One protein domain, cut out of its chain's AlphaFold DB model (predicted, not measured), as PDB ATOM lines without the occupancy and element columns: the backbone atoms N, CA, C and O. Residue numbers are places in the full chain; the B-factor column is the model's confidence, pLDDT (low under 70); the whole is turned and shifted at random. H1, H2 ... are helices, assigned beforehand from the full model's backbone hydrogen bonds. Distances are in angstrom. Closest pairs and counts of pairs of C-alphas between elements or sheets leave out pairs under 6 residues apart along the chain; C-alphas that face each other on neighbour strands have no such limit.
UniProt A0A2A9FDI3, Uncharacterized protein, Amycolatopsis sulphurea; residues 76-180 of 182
ATOM      1  N   LEU A  76      32.213 -60.651  44.758       88.62
ATOM      2  CA  LEU A  76      32.037 -59.297  45.283       88.62
ATOM      3  C   LEU A  76      31.633 -58.305  44.182       88.62
ATOM      4  O   LEU A  76      30.736 -57.487  44.378       88.62
ATOM      5  N   ILE A  77      32.266 -58.385  43.010       89.75
ATOM      6  CA  ILE A  77      31.927 -57.513  41.878       89.75
ATOM      7  C   ILE A  77      30.532 -57.824  41.345       89.75
ATOM      8  O   ILE A  77      29.767 -56.897  41.077       89.75
ATOM      9  N   ARG A  78      30.169 -59.108  41.230       87.19
ATOM     10  CA  ARG A  78      28.820 -59.505  40.801       87.19
ATOM     11  C   ARG A  78      27.755 -59.029  41.783       87.19
ATOM     12  O   ARG A  78      26.723 -58.532  41.340       87.19
ATOM     13  N   GLU A  79      28.013 -59.126  43.086       81.88
ATOM     14  CA  GLU A  79      27.127 -58.597  44.127       81.88
ATOM     15  C   GLU A  79      26.933 -57.082  43.977       81.88
ATOM     16  O   GLU A  79      25.795 -56.611  43.911       81.88
ATOM     17  N   TYR A  80      28.025 -56.325  43.832       84.56
ATOM     18  CA  TYR A  80      27.967 -54.878  43.616       84.56
ATOM     19  C   TYR A  80      27.185 -54.507  42.346       84.56
ATOM     20  O   TYR A  80      26.256 -53.702  42.398       84.56
ATOM     21  N   GLN A  81      27.504 -55.127  41.207       85.31
ATOM     22  CA  GLN A  81      26.815 -54.874  39.938       85.31
ATOM     23  C   GLN A  81      25.320 -55.203  40.021       85.31
ATOM     24  O   GLN A  81      24.494 -54.495  39.443       85.31
ATOM     25  N   ALA A  82      24.952 -56.271  40.731       79.44
ATOM     26  CA  ALA A  82      23.557 -56.634  40.923       79.44
ATOM     27  C   ALA A  82      22.823 -55.601  41.799       79.44
ATOM     28  O   ALA A  82      21.721 -55.175  41.445       79.44
ATOM     29  N   ALA A  83      23.458 -55.124  42.876       76.12
ATOM     30  CA  ALA A  83      22.922 -54.051  43.709       76.12
ATOM     31  C   ALA A  83      22.702 -52.750  42.914       76.12
ATOM     32  O   ALA A  83      21.640 -52.135  43.027       76.12
ATOM     33  N   GLU A  84      23.650 -52.368  42.052       84.50
ATOM     34  CA  GLU A  84      23.522 -51.204  41.164       84.50
ATOM     35  C   GLU A  84      22.355 -51.350  40.176       84.50
ATOM     36  O   GLU A  84      21.572 -50.412  40.005       84.50
ATOM     37  N   ARG A  85      22.164 -52.536  39.575       78.56
ATOM     38  CA  ARG A  85      21.011 -52.796  38.689       78.56
ATOM     39  C   ARG A  85      19.683 -52.581  39.410       78.56
ATOM     40  O   ARG A  85      18.781 -51.948  38.858       78.56
ATOM     41  N   VAL A  86      19.563 -53.046  40.652       76.44
ATOM     42  CA  VAL A  86      18.353 -52.828  41.456       76.44
ATOM     43  C   VAL A  86      18.187 -51.368  41.851       76.44
ATOM     44  O   VAL A  86      17.084 -50.835  41.733       76.44
ATOM     45  N   ALA A  87      19.259 -50.689  42.259       75.00
ATOM     46  CA  ALA A  87      19.206 -49.264  42.572       75.00
ATOM     47  C   ALA A  87      18.735 -48.439  41.361       75.00
ATOM     48  O   ALA A  87      17.853 -47.587  41.501       75.00
ATOM     49  N   ALA A  88      19.247 -48.738  40.164       76.12
ATOM     50  CA  ALA A  88      18.838 -48.098  38.917       76.12
ATOM     51  C   ALA A  88      17.365 -48.383  38.576       76.12
ATOM     52  O   ALA A  88      16.605 -47.457  38.278       76.12
ATOM     53  N   ALA A  89      16.931 -49.642  38.681       75.31
ATOM     54  CA  ALA A  89      15.546 -50.031  38.425       75.31
ATOM     55  C   ALA A  89      14.562 -49.367  39.409       75.31
ATOM     56  O   ALA A  89      13.521 -48.847  38.994       75.31
ATOM     57  N   LEU A  90      14.908 -49.306  40.701       77.06
ATOM     58  CA  LEU A  90      14.127 -48.612  41.728       77.06
ATOM     59  C   LEU A  90      14.085 -47.102  41.496       77.06
ATOM     60  O   LEU A  90      13.023 -46.493  41.634       77.06
ATOM     61  N   ALA A  91      15.210 -46.488  41.123       78.38
ATOM     62  CA  ALA A  91      15.255 -45.070  40.788       78.38
ATOM     63  C   ALA A  91      14.324 -44.755  39.609       78.38
ATOM     64  O   ALA A  91      13.517 -43.827  39.701       78.38
ATOM     65  N   HIS A  92      14.363 -45.574  38.555       77.06
ATOM     66  CA  HIS A  92      13.487 -45.430  37.395       77.06
ATOM     67  C   HIS A  92      12.006 -45.612  37.756       77.06
ATOM     68  O   HIS A  92      11.158 -44.814  37.352       77.06
ATOM     69  N   TRP A  93      11.670 -46.636  38.549       79.38
ATOM     70  CA  TRP A  93      10.304 -46.845  39.035       79.38
ATOM     71  C   TRP A  93       9.808 -45.663  39.877       79.38
ATOM     72  O   TRP A  93       8.731 -45.133  39.606       79.38
ATOM     73  N   ARG A  94      10.617 -45.190  40.831       83.00
ATOM     74  CA  ARG A  94      10.297 -44.034  41.678       83.00
ATOM     75  C   ARG A  94      10.043 -42.783  40.845       83.00
ATOM     76  O   ARG A  94       9.112 -42.034  41.131       83.00
ATOM     77  N   ASP A  95      10.860 -42.541  39.827       84.06
ATOM     78  CA  ASP A  95      10.701 -41.375  38.964       84.06
ATOM     79  C   ASP A  95       9.427 -41.471  38.112       84.06
ATOM     80  O   ASP A  95       8.714 -40.474  37.982       84.06
ATOM     81  N   ARG A  96       9.057 -42.666  37.628       80.50
ATOM     82  CA  ARG A  96       7.752 -42.890  36.978       80.50
ATOM     83  C   ARG A  96       6.578 -42.653  37.932       80.50
ATOM     84  O   ARG A  96       5.660 -41.920  37.574       80.50
ATOM     85  N   ALA A  97       6.629 -43.200  39.147       80.44
ATOM     86  CA  ALA A  97       5.588 -43.002  40.158       80.44
ATOM     87  C   ALA A  97       5.405 -41.513  40.506       80.44
ATOM     88  O   ALA A  97       4.281 -41.021  40.582       80.44
ATOM     89  N   ARG A  98       6.509 -40.763  40.627       86.25
ATOM     90  CA  ARG A  98       6.484 -39.306  40.838       86.25
ATOM     91  C   ARG A  98       5.836 -38.560  39.681       86.25
ATOM     92  O   ARG A  98       4.998 -37.701  39.933       86.25
ATOM     93  N   ARG A  99       6.212 -38.867  38.433       86.31
ATOM     94  CA  ARG A  99       5.605 -38.239  37.246       86.31
ATOM     95  C   ARG A  99       4.101 -38.470  37.211       86.31
ATOM     96  O   ARG A  99       3.359 -37.511  37.045       86.31
ATOM     97  N   ARG A 100       3.666 -39.710  37.452       82.25
ATOM     98  CA  ARG A 100       2.246 -40.068  37.513       82.25
ATOM     99  C   ARG A 100       1.504 -39.284  38.594       82.25
ATOM    100  O   ARG A 100       0.497 -38.660  38.294       82.25
ATOM    101  N   LEU A 101       2.026 -39.265  39.822       83.31
ATOM    102  CA  LEU A 101       1.399 -38.546  40.933       83.31
ATOM    103  C   LEU A 101       1.292 -37.040  40.652       83.31
ATOM    104  O   LEU A 101       0.262 -36.431  40.931       83.31
ATOM    105  N   VAL A 102       2.344 -36.437  40.084       88.19
ATOM    106  CA  VAL A 102       2.313 -35.028  39.672       88.19
ATOM    107  C   VAL A 102       1.279 -34.817  38.571       88.19
ATOM    108  O   VAL A 102       0.488 -33.896  38.707       88.19
ATOM    109  N   GLY A 103       1.240 -35.662  37.536       86.06
ATOM    110  CA  GLY A 103       0.257 -35.579  36.451       86.06
ATOM    111  C   GLY A 103      -1.192 -35.675  36.940       86.06
ATOM    112  O   GLY A 103      -1.994 -34.797  36.637       86.06
ATOM    113  N   GLU A 104      -1.511 -36.677  37.768       87.12
ATOM    114  CA  GLU A 104      -2.867 -36.907  38.295       87.12
ATOM    115  C   GLU A 104      -3.350 -35.772  39.215       87.12
ATOM    116  O   GLU A 104      -4.519 -35.382  39.170       87.12
ATOM    117  N   LEU A 105      -2.466 -35.224  40.056       88.56
ATOM    118  CA  LEU A 105      -2.824 -34.195  41.039       88.56
ATOM    119  C   LEU A 105      -2.593 -32.759  40.546       88.56
ATOM    120  O   LEU A 105      -2.949 -31.803  41.249       88.56
ATOM    121  N   ASN A 106      -2.013 -32.574  39.359       84.94
ATOM    122  CA  ASN A 106      -1.837 -31.253  38.771       84.94
ATOM    123  C   ASN A 106      -3.209 -30.605  38.525       84.94
ATOM    124  O   ASN A 106      -4.130 -31.223  38.001       84.94
ATOM    125  N   GLY A 107      -3.374 -29.351  38.948       85.38
ATOM    126  CA  GLY A 107      -4.664 -28.651  38.912       85.38
ATOM    127  C   GLY A 107      -5.613 -28.983  40.073       85.38
ATOM    128  O   GLY A 107      -6.510 -28.187  40.342       85.38
ATOM    129  N   GLN A 108      -5.390 -30.079  40.810       92.62
ATOM    130  CA  GLN A 108      -6.096 -30.374  42.068       92.62
ATOM    131  C   GLN A 108      -5.363 -29.782  43.276       92.62
ATOM    132  O   GLN A 108      -5.980 -29.237  44.192       92.62
ATOM    133  N   LEU A 109      -4.032 -29.862  43.266       91.31
ATOM    134  CA  LEU A 109      -3.164 -29.293  44.288       91.31
ATOM    135  C   LEU A 109      -2.290 -28.182  43.707       91.31
ATOM    136  O   LEU A 109      -1.924 -28.181  42.532       91.31
ATOM    137  N   SER A 110      -1.907 -27.232  44.563       91.25
ATOM    138  CA  SER A 110      -0.880 -26.256  44.192       91.25
ATOM    139  C   SER A 110       0.476 -26.949  44.008       91.25
ATOM    140  O   SER A 110       0.801 -27.888  44.736       91.25
ATOM    141  N   GLN A 111       1.319 -26.435  43.108       87.81
ATOM    142  CA  GLN A 111       2.674 -26.968  42.896       87.81
ATOM    143  C   GLN A 111       3.523 -26.976  44.179       87.81
ATOM    144  O   GLN A 111       4.369 -27.849  44.355       87.81
ATOM    145  N   ARG A 112       3.278 -26.041  45.104       89.25
ATOM    146  CA  ARG A 112       3.934 -26.005  46.417       89.25
ATOM    147  C   ARG A 112       3.491 -27.156  47.321       89.25
ATOM    148  O   ARG A 112       4.334 -27.732  47.997       89.25
ATOM    149  N   ALA A 113       2.201 -27.487  47.326       91.69
ATOM    150  CA  ALA A 113       1.684 -28.630  48.078       91.69
ATOM    151  C   ALA A 113       2.172 -29.958  47.482       91.69
ATOM    152  O   ALA A 113       2.520 -30.866  48.225       91.69
ATOM    153  N   LEU A 114       2.277 -30.048  46.150       90.75
ATOM    154  CA  LEU A 114       2.879 -31.206  45.486       90.75
ATOM    155  C   LEU A 114       4.361 -31.354  45.830       90.75
ATOM    156  O   LEU A 114       4.787 -32.448  46.178       90.75
ATOM    157  N   ALA A 115       5.129 -30.261  45.777       89.38
ATOM    158  CA  ALA A 115       6.541 -30.235  46.165       89.38
ATOM    159  C   ALA A 115       6.755 -30.758  47.595       89.38
ATOM    160  O   ALA A 115       7.635 -31.589  47.816       89.38
ATOM    161  N   ASP A 116       5.917 -30.307  48.532       92.81
ATOM    162  CA  ASP A 116       5.929 -30.745  49.930       92.81
ATOM    163  C   ASP A 116       5.580 -32.239  50.065       92.81
ATOM    164  O   ASP A 116       6.346 -32.998  50.653       92.81
ATOM    165  N   LEU A 117       4.496 -32.689  49.418       90.25
ATOM    166  CA  LEU A 117       4.028 -34.080  49.453       90.25
ATOM    167  C   LEU A 117       5.093 -35.086  48.995       90.25
ATOM    168  O   LEU A 117       5.244 -36.144  49.602       90.25
ATOM    169  N   ILE A 118       5.820 -34.780  47.918       88.75
ATOM    170  CA  ILE A 118       6.794 -35.716  47.332       88.75
ATOM    171  C   ILE A 118       8.244 -35.430  47.742       88.75
ATOM    172  O   ILE A 118       9.165 -36.093  47.251       88.75
ATOM    173  N   GLY A 119       8.453 -34.442  48.620       90.31
ATOM    174  CA  GLY A 119       9.767 -34.044  49.124       90.31
ATOM    175  C   GLY A 119      10.714 -33.531  48.036       90.31
ATOM    176  O   GLY A 119      11.913 -33.808  48.085       90.31
ATOM    177  N   LEU A 120      10.197 -32.831  47.021       90.19
ATOM    178  CA  LEU A 120      10.993 -32.266  45.928       90.19
ATOM    179  C   LEU A 120      10.965 -30.738  45.939       90.19
ATOM    180  O   LEU A 120      10.093 -30.101  46.519       90.19
ATOM    181  N   SER A 121      11.927 -30.125  45.248       88.00
ATOM    182  CA  SER A 121      11.908 -28.681  45.034       88.00
ATOM    183  C   SER A 121      10.811 -28.279  44.045       88.00
ATOM    184  O   SER A 121      10.439 -29.029  43.140       88.00
ATOM    185  N   HIS A 122      10.349 -27.034  44.161       84.00
ATOM    186  CA  HIS A 122       9.360 -26.461  43.248       84.00
ATOM    187  C   HIS A 122       9.828 -26.482  41.780       84.00
ATOM    188  O   HIS A 122       9.054 -26.787  40.878       84.00
ATOM    189  N   GLN A 123      11.122 -26.243  41.540       85.56
ATOM    190  CA  GLN A 123      11.718 -26.336  40.205       85.56
ATOM    191  C   GLN A 123      11.618 -27.754  39.630       85.56
ATOM    192  O   GLN A 123      11.344 -27.915  38.442       85.56
ATOM    193  N   ARG A 124      11.808 -28.788  40.459       85.12
ATOM    194  CA  ARG A 124      11.715 -30.178  40.008       85.12
ATOM    195  C   ARG A 124      10.276 -30.575  39.673       85.12
ATOM    196  O   ARG A 124      10.072 -31.248  38.670       85.12
ATOM    197  N   ILE A 125       9.290 -30.103  40.443       85.50
ATOM    198  CA  ILE A 125       7.861 -30.249  40.106       85.50
ATOM    199  C   ILE A 125       7.551 -29.609  38.757       85.50
ATOM    200  O   ILE A 125       6.912 -30.230  37.908       85.50
ATOM    201  N   HIS A 126       8.035 -28.385  38.538       84.38
ATOM    202  CA  HIS A 126       7.821 -27.676  37.283       84.38
ATOM    203  C   HIS A 126       8.409 -28.441  36.087       84.38
ATOM    204  O   HIS A 126       7.743 -28.557  35.066       84.38
ATOM    205  N   GLN A 127       9.621 -28.995  36.214       85.25
ATOM    206  CA  GLN A 127      10.234 -29.833  35.172       85.25
ATOM    207  C   GLN A 127       9.393 -31.077  34.871       85.25
ATOM    208  O   GLN A 127       9.089 -31.335  33.713       85.25
ATOM    209  N   ILE A 128       8.975 -31.801  35.913       84.44
ATOM    210  CA  ILE A 128       8.153 -33.008  35.778       84.44
ATOM    211  C   ILE A 128       6.821 -32.699  35.079       84.44
ATOM    212  O   ILE A 128       6.393 -33.460  34.223       84.44
ATOM    213  N   SER A 129       6.197 -31.563  35.401       79.38
ATOM    214  CA  SER A 129       4.891 -31.167  34.848       79.38
ATOM    215  C   SER A 129       4.937 -30.756  33.369       79.38
ATOM    216  O   SER A 129       3.887 -30.577  32.762       79.38
ATOM    217  N   HIS A 130       6.132 -30.543  32.808       76.50
ATOM    218  CA  HIS A 130       6.335 -30.108  31.420       76.50
ATOM    219  C   HIS A 130       7.081 -31.150  30.570       76.50
ATOM    220  O   HIS A 130       7.330 -30.903  29.390       76.50
ATOM    221  N   GLU A 131       7.452 -32.300  31.140       74.69
ATOM    222  CA  GLU A 131       7.923 -33.444  30.359       74.69
ATOM    223  C   GLU A 131       6.713 -34.113  29.678       74.69
ATOM    224  O   GLU A 131       5.683 -34.295  30.328       74.69
ATOM    225  N   PRO A 132       6.792 -34.464  28.381       56.94
ATOM    226  CA  PRO A 132       5.692 -35.131  27.694       56.94
ATOM    227  C   PRO A 132       5.357 -36.461  28.380       56.94
ATOM    228  O   PRO A 132       6.251 -37.256  28.684       56.94
ATOM    229  N   GLU A 133       4.064 -36.698  28.622       58.78
ATOM    230  CA  GLU A 133       3.564 -37.960  29.162       58.78
ATOM    231  C   GLU A 133       3.915 -39.096  28.195       58.78
ATOM    232  O   GLU A 133       3.426 -39.153  27.065       58.78
ATOM    233  N   PHE A 134       4.775 -40.018  28.630       51.31
ATOM    234  CA  PHE A 134       4.877 -41.313  27.969       51.31
ATOM    235  C   PHE A 134       3.555 -42.045  28.218       51.31
ATOM    236  O   PHE A 134       3.204 -42.303  29.370       51.31
ATOM    237  N   GLY A 135       2.813 -42.273  27.132       43.53
ATOM    238  CA  GLY A 135       1.430 -42.738  27.146       43.53
ATOM    239  C   GLY A 135       1.205 -44.029  27.926       43.53
ATOM    240  O   GLY A 135       2.097 -44.862  28.018       43.53
ATOM    241  N   GLU A 136      -0.007 -44.132  28.477       47.84
ATOM    242  CA  GLU A 136      -0.722 -45.329  28.942       47.84
ATOM    243  C   GLU A 136       0.153 -46.590  29.122       47.84
ATOM    244  O   GLU A 136       0.243 -47.442  28.240       47.84
ATOM    245  N   ILE A 137       0.812 -46.722  30.281       46.47
ATOM    246  CA  ILE A 137       1.401 -47.996  30.713       46.47
ATOM    247  C   ILE A 137       0.709 -48.443  31.995       46.47
ATOM    248  O   ILE A 137       0.654 -47.718  32.990       46.47
ATOM    249  N   ASP A 138       0.196 -49.663  31.887       45.91
ATOM    250  CA  ASP A 138      -0.573 -50.446  32.838       45.91
ATOM    251  C   ASP A 138      -0.038 -50.408  34.284       45.91
ATOM    252  O   ASP A 138       1.160 -50.287  34.560       45.91
ATOM    253  N   LEU A 139      -0.994 -50.475  35.203       50.16
ATOM    254  CA  LEU A 139      -0.948 -50.076  36.604       50.16
ATOM    255  C   LEU A 139       0.055 -50.855  37.471       50.16
ATOM    256  O   LEU A 139       0.101 -52.078  37.448       50.16
ATOM    257  N   ILE A 140       0.763 -50.103  38.328       51.34
ATOM    258  CA  ILE A 140       1.195 -50.449  39.704       51.34
ATOM    259  C   ILE A 140       2.114 -51.676  39.864       51.34
ATOM    260  O   ILE A 140       2.670 -51.905  40.930       51.34
ATOM    261  N   ARG A 141       2.433 -52.407  38.799       55.53
ATOM    262  CA  ARG A 141       3.411 -53.484  38.886       55.53
ATOM    263  C   ARG A 141       4.833 -52.929  38.771       55.53
ATOM    264  O   ARG A 141       5.109 -52.089  37.902       55.53
ATOM    265  N   PRO A 142       5.769 -53.377  39.625       56.19
ATOM    266  CA  PRO A 142       7.188 -53.170  39.368       56.19
ATOM    267  C   PRO A 142       7.480 -53.662  37.949       56.19
ATOM    268  O   PRO A 142       6.917 -54.664  37.507       56.19
ATOM    269  N   ALA A 143       8.310 -52.926  37.202       60.03
ATOM    270  CA  ALA A 143       8.671 -53.368  35.857       60.03
ATOM    271  C   ALA A 143       9.204 -54.809  35.941       60.03
ATOM    272  O   ALA A 143       9.927 -55.094  36.900       60.03
ATOM    273  N   PRO A 144       8.917 -55.690  34.967       62.25
ATOM    274  CA  PRO A 144       9.498 -57.032  34.925       62.25
ATOM    275  C   PRO A 144      11.014 -57.010  35.174       62.25
ATOM    276  O   PRO A 144      11.506 -57.754  36.007       62.25
ATOM    277  N   ALA A 145      11.710 -56.009  34.626       56.94
ATOM    278  CA  ALA A 145      13.129 -55.757  34.870       56.94
ATOM    279  C   ALA A 145      13.523 -55.544  36.350       56.94
ATOM    280  O   ALA A 145      14.618 -55.928  36.744       56.94
ATOM    281  N   LEU A 146      12.669 -54.935  37.184       60.31
ATOM    282  CA  LEU A 146      12.922 -54.785  38.624       60.31
ATOM    283  C   LEU A 146      12.749 -56.124  39.353       60.31
ATOM    284  O   LEU A 146      13.538 -56.439  40.237       60.31
ATOM    285  N   VAL A 147      11.741 -56.910  38.971       65.94
ATOM    286  CA  VAL A 147      11.520 -58.251  39.531       65.94
ATOM    287  C   VAL A 147      12.662 -59.185  39.130       65.94
ATOM    288  O   VAL A 147      13.220 -59.856  39.989       65.94
ATOM    289  N   ASP A 148      13.065 -59.165  37.862       65.38
ATOM    290  CA  ASP A 148      14.171 -59.965  37.336       65.38
ATOM    291  C   ASP A 148      15.504 -59.567  37.979       65.38
ATOM    292  O   ASP A 148      16.245 -60.435  38.428       65.38
ATOM    293  N   ALA A 149      15.771 -58.267  38.158       61.50
ATOM    294  CA  ALA A 149      16.965 -57.803  38.865       61.50
ATOM    295  C   ALA A 149      16.991 -58.242  40.343       61.50
ATOM    296  O   ALA A 149      18.047 -58.597  40.863       61.50
ATOM    297  N   LEU A 150      15.840 -58.242  41.026       64.38
ATOM    298  CA  LEU A 150      15.729 -58.712  42.412       64.38
ATOM    299  C   LEU A 150      15.889 -60.239  42.518       64.38
ATOM    300  O   LEU A 150      16.502 -60.722  43.472       64.38
ATOM    301  N   VAL A 151      15.390 -60.994  41.537       67.81
ATOM    302  CA  VAL A 151      15.589 -62.449  41.440       67.81
ATOM    303  C   VAL A 151      17.050 -62.788  41.139       67.81
ATOM    304  O   VAL A 151      17.604 -63.673  41.787       67.81
ATOM    305  N   ASP A 152      17.705 -62.054  40.238       63.91
ATOM    306  CA  ASP A 152      19.132 -62.213  39.940       63.91
ATOM    307  C   ASP A 152      20.005 -61.964  41.172       63.91
ATOM    308  O   ASP A 152      20.924 -62.742  41.432       63.91
ATOM    309  N   ILE A 153      19.714 -60.925  41.968       60.97
ATOM    310  CA  ILE A 153      20.397 -60.705  43.255       60.97
ATOM    311  C   ILE A 153      20.218 -61.919  44.156       60.97
ATOM    312  O   ILE A 153      21.187 -62.408  44.728       60.97
ATOM    313  N   ALA A 154      18.989 -62.403  44.298       62.78
ATOM    314  CA  ALA A 154      18.706 -63.512  45.189       62.78
ATOM    315  C   ALA A 154      19.335 -64.835  44.714       62.78
ATOM    316  O   ALA A 154      19.627 -65.673  45.555       62.78
ATOM    317  N   HIS A 155      19.622 -65.013  43.421       62.91
ATOM    318  CA  HIS A 155      20.377 -66.172  42.917       62.91
ATOM    319  C   HIS A 155      21.885 -66.076  43.129       62.91
ATOM    320  O   HIS A 155      22.548 -67.088  43.343       62.91
ATOM    321  N   HIS A 156      22.435 -64.866  43.073       56.19
ATOM    322  CA  HIS A 156      23.878 -64.641  43.179       56.19
ATOM    323  C   HIS A 156      24.319 -64.200  44.582       56.19
ATOM    324  O   HIS A 156      25.514 -64.056  44.833       56.19
ATOM    325  N   SER A 157      23.374 -63.992  45.503       52.53
ATOM    326  CA  SER A 157      23.665 -63.615  46.881       52.53
ATOM    327  C   SER A 157      24.155 -64.824  47.686       52.53
ATOM    328  O   SER A 157      23.450 -65.831  47.767       52.53
ATOM    329  N   PRO A 158      25.296 -64.724  48.394       48.03
ATOM    330  CA  PRO A 158      25.731 -65.755  49.340       48.03
ATOM    331  C   PRO A 158      24.800 -65.886  50.562       48.03
ATOM    332  O   PRO A 158      24.961 -66.805  51.364       48.03
ATOM    333  N   LEU A 159      23.831 -64.973  50.714       42.41
ATOM    334  CA  LEU A 159      22.806 -64.961  51.761       42.41
ATOM    335  C   LEU A 159      21.448 -65.499  51.277       42.41
ATOM    336  O   LEU A 159      20.473 -65.467  52.033       42.41
ATOM    337  N   ALA A 160      21.365 -65.984  50.037       49.94
ATOM    338  CA  ALA A 160      20.165 -66.620  49.524       49.94
ATOM    339  C   ALA A 160      19.792 -67.834  50.395       49.94
ATOM    340  O   ALA A 160      20.662 -68.653  50.710       49.94
ATOM    341  N   PRO A 161      18.517 -67.992  50.801       49.69
ATOM    342  CA  PRO A 161      18.105 -69.199  51.502       49.69
ATOM    343  C   PRO A 161      18.385 -70.409  50.605       49.69
ATOM    344  O   PRO A 161      17.928 -70.466  49.464       49.69
ATOM    345  N   ALA A 162      19.163 -71.366  51.120       47.41
ATOM    346  CA  ALA A 162      19.565 -72.548  50.371       47.41
ATOM    347  C   ALA A 162      18.332 -73.266  49.791       47.41
ATOM    348  O   ALA A 162      17.460 -73.708  50.540       47.41
ATOM    349  N   GLY A 163      18.268 -73.370  48.460       54.03
ATOM    350  CA  GLY A 163      17.174 -74.033  47.744       54.03
ATOM    351  C   GLY A 163      16.030 -73.131  47.272       54.03
ATOM    352  O   GLY A 163      15.007 -73.661  46.848       54.03
ATOM    353  N   ALA A 164      16.162 -71.802  47.322       56.03
ATOM    354  CA  ALA A 164      15.201 -70.914  46.672       56.03
ATOM    355  C   ALA A 164      15.435 -70.867  45.153       56.03
ATOM    356  O   ALA A 164      16.439 -70.336  44.685       56.03
ATOM    357  N   ASP A 165      14.505 -71.431  44.382       66.88
ATOM    358  CA  ASP A 165      14.495 -71.283  42.928       66.88
ATOM    359  C   ASP A 165      13.979 -69.891  42.499       66.88
ATOM    360  O   ASP A 165      13.371 -69.145  43.280       66.88
ATOM    361  N   ALA A 166      14.269 -69.521  41.245       57.62
ATOM    362  CA  ALA A 166      13.939 -68.209  40.678       57.62
ATOM    363  C   ALA A 166      12.436 -67.918  40.740       57.62
ATOM    364  O   ALA A 166      12.034 -66.782  40.985       57.62
ATOM    365  N   ASP A 167      11.619 -68.952  40.557       63.75
ATOM    366  CA  ASP A 167      10.168 -68.837  40.503       63.75
ATOM    367  C   ASP A 167       9.578 -68.619  41.901       63.75
ATOM    368  O   ASP A 167       8.660 -67.818  42.065       63.75
ATOM    369  N   SER A 168      10.159 -69.234  42.932       63.91
ATOM    370  CA  SER A 168       9.796 -69.035  44.337       63.91
ATOM    371  C   SER A 168      10.161 -67.632  44.830       63.91
ATOM    372  O   SER A 168       9.390 -66.995  45.553       63.91
ATOM    373  N   LEU A 169      11.319 -67.112  44.411       64.88
ATOM    374  CA  LEU A 169      11.737 -65.735  44.697       64.88
ATOM    375  C   LEU A 169      10.852 -64.725  43.969       64.88
ATOM    376  O   LEU A 169      10.384 -63.770  44.588       64.88
ATOM    377  N   ARG A 170      10.561 -64.974  42.690       64.38
ATOM    378  CA  ARG A 170       9.646 -64.167  41.879       64.38
ATOM    379  C   ARG A 170       8.246 -64.138  42.496       64.38
ATOM    380  O   ARG A 170       7.679 -63.061  42.638       64.38
ATOM    381  N   ALA A 171       7.720 -65.284  42.931       68.31
ATOM    382  CA  ALA A 171       6.418 -65.383  43.590       68.31
ATOM    383  C   ALA A 171       6.368 -64.596  44.909       68.31
ATOM    384  O   ALA A 171       5.433 -63.829  45.120       68.31
ATOM    385  N   LYS A 172       7.399 -64.708  45.760       63.22
ATOM    386  CA  LYS A 172       7.492 -63.932  47.011       63.22
ATOM    387  C   LYS A 172       7.642 -62.433  46.775       63.22
ATOM    388  O   LYS A 172       7.078 -61.637  47.515       63.22
ATOM    389  N   LEU A 173       8.404 -62.036  45.758       64.56
ATOM    390  CA  LEU A 173       8.533 -60.635  45.362       64.56
ATOM    391  C   LEU A 173       7.192 -60.083  44.883       64.56
ATOM    392  O   LEU A 173       6.799 -59.007  45.321       64.56
ATOM    393  N   HIS A 174       6.463 -60.836  44.060       65.56
ATOM    394  CA  HIS A 174       5.101 -60.482  43.672       65.56
ATOM    395  C   HIS A 174       4.163 -60.372  44.881       65.56
ATOM    396  O   HIS A 174       3.468 -59.372  44.986       65.56
ATOM    397  N   GLU A 175       4.199 -61.318  45.824       61.75
ATOM    398  CA  GLU A 175       3.395 -61.274  47.055       61.75
ATOM    399  C   GLU A 175       3.692 -60.019  47.894       61.75
ATOM    400  O   GLU A 175       2.778 -59.301  48.292       61.75
ATOM    401  N   VAL A 176       4.969 -59.690  48.114       56.91
ATOM    402  CA  VAL A 176       5.378 -58.483  48.856       56.91
ATOM    403  C   VAL A 176       4.965 -57.198  48.132       56.91
ATOM    404  O   VAL A 176       4.629 -56.208  48.780       56.91
ATOM    405  N   LEU A 177       4.987 -57.203  46.799       56.53
ATOM    406  CA  LEU A 177       4.657 -56.039  45.979       56.53
ATOM    407  C   LEU A 177       3.138 -55.863  45.803       56.53
ATOM    408  O   LEU A 177       2.696 -54.729  45.651       56.53
ATOM    409  N   GLU A 178       2.339 -56.930  45.911       57.44
ATOM    410  CA  GLU A 178       0.866 -56.875  45.934       57.44
ATOM    411  C   GLU A 178       0.299 -56.459  47.307       57.44
ATOM    412  O   GLU A 178      -0.769 -55.856  47.369       57.44
ATOM    413  N   VAL A 179       1.016 -56.683  48.417       46.88
ATOM    414  CA  VAL A 179       0.589 -56.224  49.764       46.88
ATOM    415  C   VAL A 179       0.596 -54.689  49.903       46.88
ATOM    416  O   VAL A 179      -0.007 -54.152  50.829       46.88
ATOM    417  N   VAL A 180       1.217 -53.959  48.972       40.75
ATOM    418  CA  VAL A 180       1.219 -52.482  48.960       40.75
ATOM    419  C   VAL A 180      -0.080 -51.892  48.367       40.75
ATOM    420  O   VAL A 180      -0.314 -50.694  48.509       40.75
TER     421      VAL A 180
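Overview. This is residues 76 to 180 of the 182 residues of an uncharacterized protein of Amycolatopsis sulphurea (UniProt A0A2A9FDI3). One long helix, H1, is the spine, with a small head of two crossed short helices, H2 and H3, at its far end. H4 folds back beside its first half and H5 packs on H4. The printed part has 105 residues with five named helices, H1 to H5, and no named strand; it is all helix and loose, with a radius of gyration of the C-alphas of 17.2 A and spans of 51 by 27 by 23 A.

Arrangement. H1, residues 76 to 105, with residues 99 to 102 alone only just touches H3, residues 122 to 128, with 3 pairs of C-alphas within 8 A, the closest Arg 99 and Ile 128, 6.0 A. H2, residues 111 to 117, touches H3, about perpendicular at 85 degrees; closest C-alphas Ala 115 and His 122, 5.5 A. H4, residues 144 to 156, touches H1 residues 78 to 90 alone at a shallow tilt of 24 degrees, opposite ways; closest C-alphas Ala 89 and Leu 146, 5.4 A. H5, residues 166 to 180, touches H4 at a steep tilt of 52 degrees; closest C-alphas Val 151 and Leu 169, 6.0 A. H1 and H5 are apart. Every O i to N i+4 pair is within hydrogen-bond range in H1, H2, H3 and H4, and 10 of 11 in H5.

Along the chain. H1 runs 43.2 A from C-alpha 76 at (32.037, -59.297, 45.283). H4 spans 18.2 A; H5 spans 21.9 A, to C-alpha 180 at (1.219, -52.482, 48.960).

Size, cuts and confidence. The C-alphas farthest apart, Gly 107 and Ala 162, are 51.4 A apart. The printed part has no cut. The link H3 to H4 is long, 15 residues. Residues 132 to 180 have pLDDT under 70.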